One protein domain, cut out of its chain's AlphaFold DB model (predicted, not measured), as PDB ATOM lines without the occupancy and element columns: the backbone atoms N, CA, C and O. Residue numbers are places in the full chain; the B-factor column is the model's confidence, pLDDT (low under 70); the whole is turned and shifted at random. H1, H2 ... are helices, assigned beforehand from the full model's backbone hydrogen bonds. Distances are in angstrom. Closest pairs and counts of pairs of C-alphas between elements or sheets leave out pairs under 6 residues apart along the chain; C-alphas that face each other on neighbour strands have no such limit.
ATOM      1  N   PRO A  47      27.339 -19.900  25.876       92.12
ATOM      2  CA  PRO A  47      28.247 -20.879  25.267       92.12
ATOM      3  C   PRO A  47      29.580 -21.036  26.008       92.12
ATOM      4  O   PRO A  47      30.122 -22.134  26.075       92.12
ATOM      5  N   ASN A  48      30.074 -19.957  26.624       92.50
ATOM      6  CA  ASN A  48      31.340 -19.928  27.361       92.50
ATOM      7  C   ASN A  48      31.162 -20.243  28.861       92.50
ATOM      8  O   ASN A  48      31.872 -19.676  29.698       92.50
ATOM      9  N   ARG A  49      30.206 -21.112  29.223       96.25
ATOM     10  CA  ARG A  49      30.001 -21.579  30.609       96.25
ATOM     11  C   ARG A  49      31.314 -22.108  31.222       96.25
ATOM     12  O   ARG A  49      32.035 -22.834  30.537       96.25
ATOM     13  N   PRO A  50      31.638 -21.774  32.487       97.12
ATOM     14  CA  PRO A  50      32.757 -22.363  33.213       97.12
ATOM     15  C   PRO A  50      32.646 -23.885  33.242       97.12
ATOM     16  O   PRO A  50      31.544 -24.422  33.382       97.12
ATOM     17  N   LYS A  51      33.781 -24.578  33.153       97.81
ATOM     18  CA  LYS A  51      33.826 -26.046  33.202       97.81
ATOM     19  C   LYS A  51      33.303 -26.576  34.539       97.81
ATOM     20  O   LYS A  51      32.696 -27.638  34.599       97.81
ATOM     21  N   GLU A  52      33.470 -25.803  35.604       98.25
ATOM     22  CA  GLU A  52      32.985 -26.077  36.957       98.25
ATOM     23  C   GLU A  52      31.462 -26.307  36.988       98.25
ATOM     24  O   GLU A  52      30.968 -27.032  37.852       98.25
ATOM     25  N   MET A  53      30.716 -25.771  36.010       98.31
ATOM     26  CA  MET A  53      29.279 -26.026  35.866       98.31
ATOM     27  C   MET A  53      28.940 -27.488  35.541       98.31
ATOM     28  O   MET A  53      27.847 -27.930  35.887       98.31
ATOM     29  N   GLU A  54      29.857 -28.258  34.940       97.69
ATOM     30  CA  GLU A  54      29.629 -29.669  34.580       97.69
ATOM     31  C   GLU A  54      29.284 -30.530  35.801       97.69
ATOM     32  O   GLU A  54      28.428 -31.410  35.716       97.69
ATOM     33  N   TYR A  55      29.889 -30.242  36.957       97.75
ATOM     34  CA  TYR A  55      29.572 -30.937  38.204       97.75
ATOM     35  C   TYR A  55      28.113 -30.707  38.628       97.75
ATOM     36  O   TYR A  55      27.411 -31.652  38.986       97.75
ATOM     37  N   PHE A  56      27.626 -29.466  38.561       97.94
ATOM     38  CA  PHE A  56      26.249 -29.149  38.940       97.94
ATOM     39  C   PHE A  56      25.238 -29.707  37.927       97.94
ATOM     40  O   PHE A  56      24.166 -30.167  38.325       97.94
ATOM     41  N   ASP A  57      25.598 -29.731  36.637       97.38
ATOM     42  CA  ASP A  57      24.821 -30.396  35.589       97.38
ATOM     43  C   ASP A  57      24.680 -31.906  35.895       97.38
ATOM     44  O   ASP A  57      23.578 -32.446  35.801       97.38
ATOM     45  N   GLU A  58      25.750 -32.583  36.330       96.19
ATOM     46  CA  GLU A  58      25.726 -34.008  36.707       96.19
ATOM     47  C   GLU A  58      24.838 -34.269  37.934       96.19
ATOM     48  O   GLU A  58      23.978 -35.154  37.904       96.19
ATOM     49  N   ILE A  59      25.000 -33.479  39.001       95.81
ATOM     50  CA  ILE A  59      24.223 -33.625  40.244       95.81
ATOM     51  C   ILE A  59      22.732 -33.327  40.036       95.81
ATOM     52  O   ILE A  59      21.893 -33.865  40.761       95.81
ATOM     53  N   SER A  60      22.373 -32.530  39.025       94.25
ATOM     54  CA  SER A  60      20.971 -32.288  38.662       94.25
ATOM     55  C   SER A  60      20.219 -33.564  38.253       94.25
ATOM     56  O   SER A  60      18.989 -33.609  38.330       94.25
ATOM     57  N   ASN A  61      20.934 -34.627  37.863       94.69
ATOM     58  CA  ASN A  61      20.344 -35.938  37.640       94.69
ATOM     59  C   ASN A  61      20.018 -36.625  38.976       94.69
ATOM     60  O   ASN A  61      20.825 -37.360  39.550       94.69
ATOM     61  N   LEU A  62      18.775 -36.441  39.420       91.25
ATOM     62  CA  LEU A  62      18.248 -36.982  40.675       91.25
ATOM     63  C   LEU A  62      18.249 -38.521  40.744       91.25
ATOM     64  O   LEU A  62      18.159 -39.066  41.842       91.25
ATOM     65  N   PHE A  63      18.379 -39.208  39.603       94.88
ATOM     66  CA  PHE A  63      18.428 -40.672  39.494       94.88
ATOM     67  C   PHE A  63      19.847 -41.217  39.256       94.88
ATOM     68  O   PHE A  63      20.032 -42.393  38.942       94.88
ATOM     69  N   GLY A  64      20.852 -40.341  39.319       93.56
ATOM     70  CA  GLY A  64      22.236 -40.655  38.992       93.56
ATOM     71  C   GLY A  64      23.099 -40.936  40.219       93.56
ATOM     72  O   GLY A  64      22.697 -41.606  41.174       93.56
ATOM     73  N   LYS A  65      24.311 -40.377  40.188       94.38
ATOM     74  CA  LYS A  65      25.378 -40.594  41.171       94.38
ATOM     75  C   LYS A  65      24.914 -40.454  42.617       94.38
ATOM     76  O   LYS A  65      25.188 -41.320  43.443       94.38
ATOM     77  N   ARG A  66      24.178 -39.386  42.938       95.25
ATOM     78  CA  ARG A  66      23.813 -39.107  44.330       95.25
ATOM     79  C   ARG A  66      22.867 -40.156  44.922       95.25
ATOM     80  O   ARG A  66      23.014 -40.515  46.087       95.25
ATOM     81  N   GLN A  67      21.938 -40.689  44.126       95.94
ATOM     82  CA  GLN A  67      21.085 -41.803  44.549       95.94
ATOM     83  C   GLN A  67      21.926 -43.040  44.894       95.94
ATOM     84  O   GLN A  67      21.676 -43.679  45.918       95.94
ATOM     85  N   GLN A  68      22.915 -43.368  44.057       96.88
ATOM     86  CA  GLN A  68      23.792 -44.525  44.258       96.88
ATOM     87  C   GLN A  68      24.600 -44.385  45.551       96.88
ATOM     88  O   GLN A  68      24.530 -45.264  46.404       96.88
ATOM     89  N   GLU A  69      25.245 -43.235  45.762       97.31
ATOM     90  CA  GLU A  69      26.019 -42.963  46.979       97.31
ATOM     91  C   GLU A  69      25.175 -43.086  48.256       97.31
ATOM     92  O   GLU A  69      25.619 -43.660  49.248       97.31
ATOM     93  N   ILE A  70      23.948 -42.547  48.259       97.62
ATOM     94  CA  ILE A  70      23.056 -42.646  49.424       97.62
ATOM     95  C   ILE A  70      22.652 -44.106  49.655       97.62
ATOM     96  O   ILE A  70      22.627 -44.555  50.800       97.62
ATOM     97  N   SER A  71      22.360 -44.851  48.586       97.75
ATOM     98  CA  SER A  71      22.026 -46.277  48.662       97.75
ATOM     99  C   SER A  71      23.180 -47.096  49.252       97.75
ATOM    100  O   SER A  71      22.967 -47.853  50.196       97.75
ATOM    101  N   GLU A  72      24.406 -46.896  48.770       98.12
ATOM    102  CA  GLU A  72      25.615 -47.565  49.271       98.12
ATOM    103  C   GLU A  72      25.884 -47.232  50.740       98.12
ATOM    104  O   GLU A  72      26.100 -48.121  51.563       98.12
ATOM    105  N   GLN A  73      25.802 -45.952  51.113       97.69
ATOM    106  CA  GLN A  73      25.997 -45.536  52.500       97.69
ATOM    107  C   GLN A  73      24.917 -46.103  53.429       97.69
ATOM    108  O   GLN A  73      25.215 -46.470  54.568       97.69
ATOM    109  N   LYS A  74      23.674 -46.207  52.947       97.19
ATOM    110  CA  LYS A  74      22.577 -46.837  53.683       97.19
ATOM    111  C   LYS A  74      22.808 -48.338  53.864       97.19
ATOM    112  O   LYS A  74      22.603 -48.850  54.961       97.19
ATOM    113  N   GLN A  75      23.282 -49.033  52.829       97.44
ATOM    114  CA  GLN A  75      23.683 -50.444  52.916       97.44
ATOM    115  C   GLN A  75      24.845 -50.647  53.901       97.44
ATOM    116  O   GLN A  75      24.862 -51.636  54.627       97.44
ATOM    117  N   ALA A  76      25.755 -49.674  54.001       97.44
ATOM    118  CA  ALA A  76      26.819 -49.633  55.006       97.44
ATOM    119  C   ALA A  76      26.338 -49.235  56.421       97.44
ATOM    120  O   ALA A  76      27.153 -49.044  57.322       97.44
ATOM    121  N   GLY A  77      25.026 -49.099  56.638       96.88
ATOM    122  CA  GLY A  77      24.420 -48.880  57.952       96.88
ATOM    123  C   GLY A  77      24.127 -47.422  58.312       96.88
ATOM    124  O   GLY A  77      23.532 -47.182  59.366       96.88
ATOM    125  N   LYS A  78      24.469 -46.439  57.463       97.69
ATOM    126  CA  LYS A  78      24.068 -45.046  57.719       97.69
ATOM    127  C   LYS A  78      22.552 -44.888  57.624       97.69
ATOM    128  O   LYS A  78      21.894 -45.465  56.761       97.69
ATOM    129  N   ARG A 208      28.228 -31.960  72.329       98.44
ATOM    130  CA  ARG A 208      28.672 -30.598  72.003       98.44
ATOM    131  C   ARG A 208      29.711 -30.582  70.875       98.44
ATOM    132  O   ARG A 208      29.700 -29.657  70.072       98.44
ATOM    133  N   GLN A 209      30.598 -31.578  70.839       98.56
ATOM    134  CA  GLN A 209      31.703 -31.633  69.885       98.56
ATOM    135  C   GLN A 209      31.202 -31.921  68.464       98.56
ATOM    136  O   GLN A 209      31.400 -31.088  67.584       98.56
ATOM    137  N   ASN A 210      30.479 -33.027  68.257       98.38
ATOM    138  CA  ASN A 210      29.978 -33.378  66.921       98.38
ATOM    139  C   ASN A 210      28.930 -32.377  66.401       98.38
ATOM    140  O   ASN A 210      28.885 -32.097  65.205       98.38
ATOM    141  N   LEU A 211      28.141 -31.762  67.290       98.81
ATOM    142  CA  LEU A 211      27.221 -30.696  66.909       98.81
ATOM    143  C   LEU A 211      27.970 -29.446  66.445       98.81
ATOM    144  O   LEU A 211      27.592 -28.844  65.444       98.81
ATOM    145  N   LYS A 212      29.039 -29.060  67.148       98.75
ATOM    146  CA  LYS A 212      29.877 -27.929  66.741       98.75
ATOM    147  C   LYS A 212      30.495 -28.177  65.361       98.75
ATOM    148  O   LYS A 212      30.417 -27.298  64.510       98.75
ATOM    149  N   GLU A 213      31.032 -29.370  65.123       98.62
ATOM    150  CA  GLU A 213      31.600 -29.759  63.824       98.62
ATOM    151  C   GLU A 213      30.551 -29.717  62.700       98.62
ATOM    152  O   GLU A 213      30.812 -29.178  61.623       98.62
ATOM    153  N   ALA A 214      29.338 -30.220  62.953       98.56
ATOM    154  CA  ALA A 214      28.233 -30.160  61.996       98.56
ATOM    155  C   ALA A 214      27.806 -28.715  61.678       98.56
ATOM    156  O   ALA A 214      27.598 -28.372  60.513       98.56
ATOM    157  N   ILE A 215      27.725 -27.849  62.694       98.69
ATOM    158  CA  ILE A 215      27.434 -26.419  62.519       98.69
ATOM    159  C   ILE A 215      28.523 -25.752  61.676       98.69
ATOM    160  O   ILE A 215      28.213 -25.044  60.720       98.69
ATOM    161  N   GLU A 216      29.799 -25.981  61.989       98.56
ATOM    162  CA  GLU A 216      30.922 -25.404  61.242       98.56
ATOM    163  C   GLU A 216      30.926 -25.865  59.779       98.56
ATOM    164  O   GLU A 216      31.176 -25.058  58.879       98.56
ATOM    165  N   LYS A 217      30.576 -27.133  59.522       98.31
ATOM    166  CA  LYS A 217      30.402 -27.682  58.171       98.31
ATOM    167  C   LYS A 217      29.350 -26.902  57.373       98.31
ATOM    168  O   LYS A 217      29.638 -26.434  56.274       98.31
ATOM    169  N   LEU A 218      28.164 -26.673  57.937       98.06
ATOM    170  CA  LEU A 218      27.102 -25.904  57.268       98.06
ATOM    171  C   LEU A 218      27.400 -24.405  57.174       98.06
ATOM    172  O   LEU A 218      26.975 -23.736  56.228       98.06
ATOM    173  N   GLN A 219      28.152 -23.851  58.125       98.44
ATOM    174  CA  GLN A 219      28.606 -22.466  58.050       98.44
ATOM    175  C   GLN A 219      29.563 -22.247  56.875       98.44
ATOM    176  O   GLN A 219      29.478 -21.201  56.233       98.44
ATOM    177  N   LYS A 220      30.437 -23.214  56.559       98.56
ATOM    178  CA  LYS A 220      31.271 -23.161  55.346       98.56
ATOM    179  C   LYS A 220      30.403 -23.136  54.085       98.56
ATOM    180  O   LYS A 220      30.561 -22.223  53.280       98.56
ATOM    181  N   ALA A 221      29.406 -24.018  53.987       98.25
ATOM    182  CA  ALA A 221      28.442 -24.005  52.883       98.25
ATOM    183  C   ALA A 221      27.707 -22.657  52.761       98.25
ATOM    184  O   ALA A 221      27.586 -22.085  51.679       98.25
ATOM    185  N   THR A 222      27.278 -22.090  53.893       98.00
ATOM    186  CA  THR A 222      26.628 -20.771  53.937       98.00
ATOM    187  C   THR A 222      27.559 -19.655  53.453       98.00
ATOM    188  O   THR A 222      27.102 -18.717  52.799       98.00
ATOM    189  N   LYS A 223      28.861 -19.726  53.762       98.62
ATOM    190  CA  LYS A 223      29.860 -18.764  53.275       98.62
ATOM    191  C   LYS A 223      30.069 -18.885  51.766       98.62
ATOM    192  O   LYS A 223      30.016 -17.852  51.107       98.62
ATOM    193  N   ALA A 224      30.208 -20.099  51.229       98.62
ATOM    194  CA  ALA A 224      30.328 -20.334  49.788       98.62
ATOM    195  C   ALA A 224      29.090 -19.825  49.026       98.62
ATOM    196  O   ALA A 224      29.208 -19.067  48.064       98.62
ATOM    197  N   PHE A 225      27.883 -20.120  49.531       98.19
ATOM    198  CA  PHE A 225      26.641 -19.557  48.988       98.19
ATOM    199  C   PHE A 225      26.663 -18.024  48.987       98.19
ATOM    200  O   PHE A 225      26.377 -17.394  47.971       98.19
ATOM    201  N   ARG A 226      27.011 -17.397  50.119       98.31
ATOM    202  CA  ARG A 226      27.073 -15.932  50.220       98.31
ATOM    203  C   ARG A 226      28.113 -15.341  49.274       98.31
ATOM    204  O   ARG A 226      27.802 -14.341  48.644       98.31
ATOM    205  N   ARG A 227      29.284 -15.962  49.125       98.31
ATOM    206  CA  ARG A 227      30.323 -15.543  48.173       98.31
ATOM    207  C   ARG A 227      29.776 -15.500  46.745       98.31
ATOM    208  O   ARG A 227      29.859 -14.458  46.102       98.31
ATOM    209  N   LEU A 228      29.091 -16.561  46.306       98.38
ATOM    210  CA  LEU A 228      28.407 -16.581  45.011       98.38
ATOM    211  C   LEU A 228      27.381 -15.441  44.885       98.38
ATOM    212  O   LEU A 228      27.305 -14.775  43.851       98.38
ATOM    213  N   GLN A 229      26.591 -15.184  45.932       97.50
ATOM    214  CA  GLN A 229      25.620 -14.087  45.931       97.50
ATOM    215  C   GLN A 229      26.275 -12.699  45.877       97.50
ATOM    216  O   GLN A 229      25.734 -11.820  45.209       97.50
ATOM    217  N   GLU A 230      27.417 -12.494  46.539       97.88
ATOM    218  CA  GLU A 230      28.172 -11.236  46.496       97.88
ATOM    219  C   GLU A 230      28.731 -10.966  45.097       97.88
ATOM    220  O   GLU A 230      28.506  -9.879  44.563       97.88
ATOM    221  N   ILE A 231      29.348 -11.963  44.450       97.56
ATOM    222  CA  ILE A 231      29.817 -11.857  43.056       97.56
ATOM    223  C   ILE A 231      28.662 -11.428  42.146       97.56
ATOM    224  O   ILE A 231      28.770 -10.487  41.356       97.56
ATOM    225  N   ARG A 232      27.498 -12.063  42.324       96.44
ATOM    226  CA  ARG A 232      26.288 -11.770  41.555       96.44
ATOM    227  C   ARG A 232      25.731 -10.370  41.779       96.44
ATOM    228  O   ARG A 232      24.873  -9.994  40.988       96.44
ATOM    229  N   LYS A 233      26.155  -9.587  42.782       95.06
ATOM    230  CA  LYS A 233      25.756  -8.169  42.913       95.06
ATOM    231  C   LYS A 233      26.419  -7.282  41.861       95.06
ATOM    232  O   LYS A 233      25.814  -6.290  41.464       95.06
ATOM    233  N   GLY A 234      27.623  -7.651  41.424       91.81
ATOM    234  CA  GLY A 234      28.437  -6.902  40.475       91.81
ATOM    235  C   GLY A 234      28.241  -7.346  39.026       91.81
ATOM    236  O   GLY A 234      27.111  -7.475  38.540       91.81
ATOM    237  N   ALA A 235      29.362  -7.550  38.333       93.62
ATOM    238  CA  ALA A 235      29.398  -7.882  36.914       93.62
ATOM    239  C   ALA A 235      28.645  -9.192  36.593       93.62
ATOM    240  O   ALA A 235      28.630 -10.116  37.410       93.62
ATOM    241  N   PRO A 236      28.005  -9.304  35.413       95.75
ATOM    242  CA  PRO A 236      27.185 -10.461  35.076       95.75
ATOM    243  C   PRO A 236      28.044 -11.646  34.603       95.75
ATOM    244  O   PRO A 236      27.956 -12.057  33.454       95.75
ATOM    245  N   VAL A 237      28.870 -12.213  35.486       97.38
ATOM    246  CA  VAL A 237      29.784 -13.341  35.193       97.38
ATOM    247  C   VAL A 237      29.130 -14.725  35.295       97.38
ATOM    248  O   VAL A 237      29.764 -15.726  34.992       97.38
ATOM    249  N   ILE A 238      27.861 -14.802  35.705       97.62
ATOM    250  CA  ILE A 238      27.067 -16.037  35.754       97.62
ATOM    251  C   ILE A 238      25.596 -15.734  35.458       97.62
ATOM    252  O   ILE A 238      25.064 -14.706  35.890       97.62
ATOM    253  N   THR A 239      24.910 -16.629  34.742       96.44
ATOM    254  CA  THR A 239      23.470 -16.473  34.498       96.44
ATOM    255  C   THR A 239      22.648 -16.780  35.754       96.44
ATOM    256  O   THR A 239      23.028 -17.579  36.611       96.44
ATOM    257  N   GLY A 240      21.453 -16.190  35.859       95.94
ATOM    258  CA  GLY A 240      20.542 -16.482  36.972       95.94
ATOM    259  C   GLY A 240      20.103 -17.951  37.042       95.94
ATOM    260  O   GLY A 240      19.860 -18.449  38.139       95.94
ATOM    261  N   ARG A 241      20.028 -18.650  35.898       95.56
ATOM    262  CA  ARG A 241      19.666 -20.078  35.838       95.56
ATOM    263  C   ARG A 241      20.796 -20.967  36.346       95.56
ATOM    264  O   ARG A 241      20.528 -21.857  37.142       95.56
ATOM    265  N   ASP A 242      22.039 -20.685  35.958       97.50
ATOM    266  CA  ASP A 242      23.212 -21.411  36.461       97.50
ATOM    267  C   ASP A 242      23.370 -21.220  37.971       97.50
ATOM    268  O   ASP A 242      23.500 -22.190  38.709       97.50
ATOM    269  N   ALA A 243      23.240 -19.984  38.461       97.44
ATOM    270  CA  ALA A 243      23.287 -19.721  39.897       97.44
ATOM    271  C   ALA A 243      22.137 -20.401  40.669       97.44
ATOM    272  O   ALA A 243      22.314 -20.801  41.820       97.44
ATOM    273  N   MET A 244      20.953 -20.540  40.057       96.56
ATOM    274  CA  MET A 244      19.844 -21.292  40.651       96.56
ATOM    275  C   MET A 244      20.155 -22.788  40.719       96.56
ATOM    276  O   MET A 244      19.918 -23.391  41.760       96.56
ATOM    277  N   LEU A 245      20.731 -23.366  39.661       97.19
ATOM    278  CA  LEU A 245      21.150 -24.766  39.643       97.19
ATOM    279  C   LEU A 245      22.188 -25.055  40.741       97.19
ATOM    280  O   LEU A 245      22.035 -26.012  41.502       97.19
ATOM    281  N   VAL A 246      23.195 -24.187  40.891       98.06
ATOM    282  CA  VAL A 246      24.176 -24.276  41.988       98.06
ATOM    283  C   VAL A 246      23.467 -24.264  43.344       98.06
ATOM    284  O   VAL A 246      23.739 -25.108  44.188       98.06
ATOM    285  N   ASN A 247      22.499 -23.372  43.553       95.50
ATOM    286  CA  ASN A 247      21.752 -23.324  44.811       95.50
ATOM    287  C   ASN A 247      20.903 -24.589  45.053       95.50
ATOM    288  O   ASN A 247      20.897 -25.130  46.156       95.50
ATOM    289  N   GLN A 248      20.193 -25.080  44.037       94.38
ATOM    290  CA  GLN A 248      19.303 -26.240  44.160       94.38
ATOM    291  C   GLN A 248      20.067 -27.533  44.469       94.38
ATOM    292  O   GLN A 248      19.637 -28.307  45.321       94.38
ATOM    293  N   THR A 249      21.230 -27.735  43.846       95.19
ATOM    294  CA  THR A 249      22.064 -28.931  44.062       95.19
ATOM    295  C   THR A 249      22.560 -29.083  45.504       95.19
ATOM    296  O   THR A 249      22.748 -30.215  45.950       95.19
ATOM    297  N   SER A 250      22.646 -27.992  46.280       94.50
ATOM    298  CA  SER A 250      22.958 -28.037  47.722       94.50
ATOM    299  C   SER A 250      21.951 -28.850  48.547       94.50
ATOM    300  O   SER A 250      22.277 -29.345  49.622       94.50
ATOM    301  N   LEU A 251      20.715 -28.988  48.051       90.75
ATOM    302  CA  LEU A 251      19.624 -29.670  48.745       90.75
ATOM    303  C   LEU A 251      19.700 -31.198  48.617       90.75
ATOM    304  O   LEU A 251      19.040 -31.907  49.387       90.75
ATOM    305  N   TRP A 252      20.459 -31.692  47.637       88.81
ATOM    306  CA  TRP A 252      20.539 -33.111  47.288       88.81
ATOM    307  C   TRP A 252      21.943 -33.677  47.481       88.81
ATOM    308  O   TRP A 252      22.081 -34.833  47.899       88.81
ATOM    309  N   ASP A 253      22.977 -32.893  47.177       95.69
ATOM    310  CA  ASP A 253      24.341 -33.402  47.191       95.69
ATOM    311  C   ASP A 253      24.940 -33.559  48.592       95.69
ATOM    312  O   ASP A 253      24.362 -33.160  49.604       95.69
ATOM    313  N   ASP A 254      26.120 -34.172  48.659       96.12
ATOM    314  CA  ASP A 254      26.962 -34.063  49.841       96.12
ATOM    315  C   ASP A 254      27.395 -32.604  50.061       96.12
ATOM    316  O   ASP A 254      27.954 -31.963  49.171       96.12
ATOM    317  N   ILE A 255      27.134 -32.076  51.258       96.88
ATOM    318  CA  ILE A 255      27.303 -30.647  51.530       96.88
ATOM    319  C   ILE A 255      28.772 -30.204  51.513       96.88
ATOM    320  O   ILE A 255      29.048 -29.050  51.187       96.88
ATOM    321  N   GLU A 256      29.724 -31.086  51.832       97.50
ATOM    322  CA  GLU A 256      31.155 -30.751  51.792       97.50
ATOM    323  C   GLU A 256      31.637 -30.673  50.354       97.50
ATOM    324  O   GLU A 256      32.261 -29.680  49.971       97.50
ATOM    325  N   ARG A 257      31.268 -31.670  49.542       98.00
ATOM    326  CA  ARG A 257      31.543 -31.651  48.105       98.00
ATOM    327  C   ARG A 257      30.909 -30.437  47.433       98.00
ATOM    328  O   ARG A 257      31.597 -29.731  46.700       98.00
ATOM    329  N   TRP A 258      29.638 -30.154  47.717       98.44
ATOM    330  CA  TRP A 258      28.947 -28.987  47.169       98.44
ATOM    331  C   TRP A 258      29.627 -27.673  47.565       98.44
ATOM    332  O   TRP A 258      29.799 -26.792  46.722       98.44
ATOM    333  N   THR A 259      30.055 -27.550  48.827       98.75
ATOM    334  CA  THR A 259      30.779 -26.365  49.316       98.75
ATOM    335  C   THR A 259      32.069 -26.168  48.530       98.75
ATOM    336  O   THR A 259      32.274 -25.096  47.969       98.75
ATOM    337  N   GLN A 260      32.890 -27.218  48.419       98.75
ATOM    338  CA  GLN A 260      34.146 -27.170  47.674       98.75
ATOM    339  C   GLN A 260      33.919 -26.755  46.215       98.75
ATOM    340  O   GLN A 260      34.590 -25.860  45.712       98.75
ATOM    341  N   LYS A 261      32.952 -27.376  45.533       98.75
ATOM    342  CA  LYS A 261      32.659 -27.080  44.125       98.75
ATOM    343  C   LYS A 261      32.084 -25.688  43.903       98.75
ATOM    344  O   LYS A 261      32.329 -25.081  42.865       98.75
ATOM    345  N   THR A 262      31.356 -25.163  44.882       98.81
ATOM    346  CA  THR A 262      30.874 -23.781  44.847       98.81
ATOM    347  C   THR A 262      32.017 -22.788  45.039       98.81
ATOM    348  O   THR A 262      32.039 -21.774  44.345       98.81
ATOM    349  N   ASP A 263      32.980 -23.075  45.919       98.75
ATOM    350  CA  ASP A 263      34.175 -22.240  46.083       98.75
ATOM    351  C   ASP A 263      35.058 -22.250  44.824       98.75
ATOM    352  O   ASP A 263      35.415 -21.177  44.347       98.75
ATOM    353  N   GLU A 264      35.306 -23.424  44.227       98.81
ATOM    354  CA  GLU A 264      36.026 -23.558  42.946       98.81
ATOM    355  C   GLU A 264      35.348 -22.735  41.833       98.81
ATOM    356  O   GLU A 264      36.009 -22.011  41.087       98.81
ATOM    357  N   LEU A 265      34.013 -22.788  41.747       98.88
ATOM    358  CA  LEU A 265      33.259 -21.950  40.815       98.88
ATOM    359  C   LEU A 265      33.439 -20.457  41.130       98.88
ATOM    360  O   LEU A 265      33.641 -19.668  40.213       98.88
ATOM    361  N   CYS A 266      33.366 -20.052  42.402       98.75
ATOM    362  CA  CYS A 266      33.540 -18.650  42.789       98.75
ATOM    363  C   CYS A 266      34.925 -18.112  42.410       98.75
ATOM    364  O   CYS A 266      34.995 -16.995  41.907       98.75
ATOM    365  N   ASP A 267      35.990 -18.903  42.576       98.75
ATOM    366  CA  ASP A 267      37.352 -18.526  42.167       98.75
ATOM    367  C   ASP A 267      37.404 -18.192  40.665       98.75
ATOM    368  O   ASP A 267      37.951 -17.166  40.251       98.75
ATOM    369  N   VAL A 268      36.775 -19.026  39.831       98.50
ATOM    370  CA  VAL A 268      36.700 -18.795  38.382       98.50
ATOM    371  C   VAL A 268      35.843 -17.578  38.044       98.50
ATOM    372  O   VAL A 268      36.207 -16.794  37.167       98.50
ATOM    373  N   LEU A 269      34.715 -17.391  38.728       98.50
ATOM    374  CA  LEU A 269      33.840 -16.243  38.495       98.50
ATOM    375  C   LEU A 269      34.510 -14.920  38.875       98.50
ATOM    376  O   LEU A 269      34.363 -13.950  38.139       98.50
ATOM    377  N   GLU A 270      35.258 -14.870  39.976       98.56
ATOM    378  CA  GLU A 270      36.025 -13.687  40.384       98.56
ATOM    379  C   GLU A 270      37.089 -13.330  39.345       98.56
ATOM    380  O   GLU A 270      37.157 -12.180  38.911       98.56
ATOM    381  N   LYS A 271      37.826 -14.323  38.836       98.31
ATOM    382  CA  LYS A 271      38.772 -14.113  37.736       98.31
ATOM    383  C   LYS A 271      38.089 -13.545  36.484       98.31
ATOM    384  O   LYS A 271      38.584 -12.605  35.866       98.31
ATOM    385  N   ARG A 272      36.904 -14.054  36.136       97.75
ATOM    386  CA  ARG A 272      36.111 -13.529  35.013       97.75
ATOM    387  C   ARG A 272      35.657 -12.084  35.219       97.75
ATOM    388  O   ARG A 272      35.517 -11.356  34.236       97.75
ATOM    389  N   VAL A 273      35.447 -11.641  36.464       97.44
ATOM    390  CA  VAL A 273      35.168 -10.223  36.756       97.44
ATOM    391  C   VAL A 273      36.362  -9.358  36.345       97.44
ATOM    392  O   VAL A 273      36.164  -8.332  35.696       97.44
ATOM    393  N   GLU A 274      37.587  -9.775  36.676       97.31
ATOM    394  CA  GLU A 274      38.824  -9.054  36.337       97.31
ATOM    395  C   GLU A 274      39.066  -9.005  34.822       97.31
ATOM    396  O   GLU A 274      39.396  -7.955  34.266       97.31
ATOM    397  N   GLU A 275      38.833 -10.129  34.142       97.12
ATOM    398  CA  GLU A 275      39.009 -10.285  32.693       97.12
ATOM    399  C   GLU A 275      37.865  -9.672  31.870       97.12
ATOM    400  O   GLU A 275      37.956  -9.577  30.645       97.12
ATOM    401  N   LYS A 276      36.792  -9.225  32.536       95.94
ATOM    402  CA  LYS A 276      35.545  -8.755  31.918       95.94
ATOM    403  C   LYS A 276      34.884  -9.803  31.006       95.94
ATOM    404  O   LYS A 276      34.216  -9.447  30.034       95.94
ATOM    405  N   ASP A 277      35.052 -11.085  31.330       95.69
ATOM    406  CA  ASP A 277      34.401 -12.205  30.642       95.69
ATOM    407  C   ASP A 277      33.000 -12.428  31.219       95.69
ATOM    408  O   ASP A 277      32.798 -13.086  32.243       95.69
ATOM    409  N   TYR A 278      32.010 -11.815  30.583       95.50
ATOM    410  CA  TYR A 278      30.649 -11.777  31.094       95.50
ATOM    411  C   TYR A 278      29.738 -12.808  30.426       95.50
ATOM    412  O   TYR A 278      29.810 -13.077  29.230       95.50
ATOM    413  N   ALA A 279      28.797 -13.339  31.204       95.44
ATOM    414  CA  ALA A 279      27.738 -14.224  30.734       95.44
ATOM    415  C   ALA A 279      26.674 -13.504  29.890       95.44
ATOM    416  O   ALA A 279      25.915 -14.146  29.167       95.44
ATOM    417  N   THR A 280      26.582 -12.177  29.997       94.19
ATOM    418  CA  THR A 280      25.712 -11.332  29.172       94.19
ATOM    419  C   THR A 280      26.247  -9.897  29.118       94.19
ATOM    420  O   THR A 280      27.226  -9.574  29.793       94.19
ATOM    421  N   TYR A 281      25.622  -9.026  28.325       92.62
ATOM    422  CA  TYR A 281      26.052  -7.635  28.200       92.62
ATOM    423  C   TYR A 281      25.919  -6.882  29.541       92.62
ATOM    424  O   TYR A 281      24.928  -7.095  30.249       92.62
ATOM    425  N   PRO A 282      26.871  -5.999  29.906       90.69
ATOM    426  CA  PRO A 282      26.862  -5.280  31.188       90.69
ATOM    427  C   PRO A 282      25.605  -4.447  31.468       90.69
ATOM    428  O   PRO A 282      25.239  -4.265  32.626       90.69
ATOM    429  N   ASP A 283      24.964  -3.940  30.419       92.62
ATOM    430  CA  ASP A 283      23.757  -3.111  30.441       92.62
ATOM    431  C   ASP A 283      22.453  -3.926  30.450       92.62
ATOM    432  O   ASP A 283      21.363  -3.356  30.538       92.62
TER     433      ASP A 283
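AT A GLANCE: This is residues 47 to 78 and 208 to 283 of the 295 residues of an uncharacterized protein of Candidatus Bathyarchaeota archaeon (UniProt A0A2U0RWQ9). A flat slab of helices: the long H3 runs along one edge, the long H5 lies beside it in the middle with the shorter H4 next to H5, and H1 and H2 follow each other along the opposite edge. Residues 71 to 77, of which 71 to 75 belong to H2, and residues 208 to 216 of H3 stick out like two separate prongs. The printed part has 108 residues with five named helices, H1 to H5 in chain order, and no named strand: all helix. It is only just loose, close to compact, with a radius of gyration of the C-alphas of 15.8 A and spans of 53 by 34 by 17 A.

IN THESE COORDINATES: H3, residues 208 to 231, is the longest at 34.5 A, beginning at C-alpha 208 (28.672, -30.598, 72.003). H5, residues 255 to 275, measures 30.1 A and ends at C-alpha 275 (39.009, -10.285, 32.693). H4 is residues 240 to 249, 14.4 A. H1, residues 53 to 59, measures 10.1 A and begins at C-alpha 53 (29.279, -26.026, 35.866). H2 is residues 65 to 75, 15.4 A.

HOW THE PARTS SIT: H3 and H5 touch, the same way at a shallow tilt of 26 degrees; their closest C-alphas, Ala 221 and Thr 259, are 4.9 A apart. H4 is close to H5 but not clearly touching, the closest C-alphas, Val 246 and Thr 262, being 7.3 A apart. H1 touches H4 at a steep tilt of 39 degrees, with the C-alphas of Phe 56 and Val 246 closest at 6.1 A. H1 and H2 only just touch, only at the corner, with 3 pairs of C-alphas within 8 A, the closest being Ile 59 and Arg 66 at 6.8 A. H2 is apart from H3, H4 and H5. In the five helices every O i to N i+4 pair is within hydrogen-bond range.

THE WHOLE: The C-alphas farthest apart, Gly 77 and Asp 283, are 53.4 A apart. Residues 79 to 207 are not printed; C-alphas 78 and 208 are 20.8 A apart across this cut. Of the links printed whole, none is long. Mean pLDDT of the printed part is 96.8, and no printed residue is under 70.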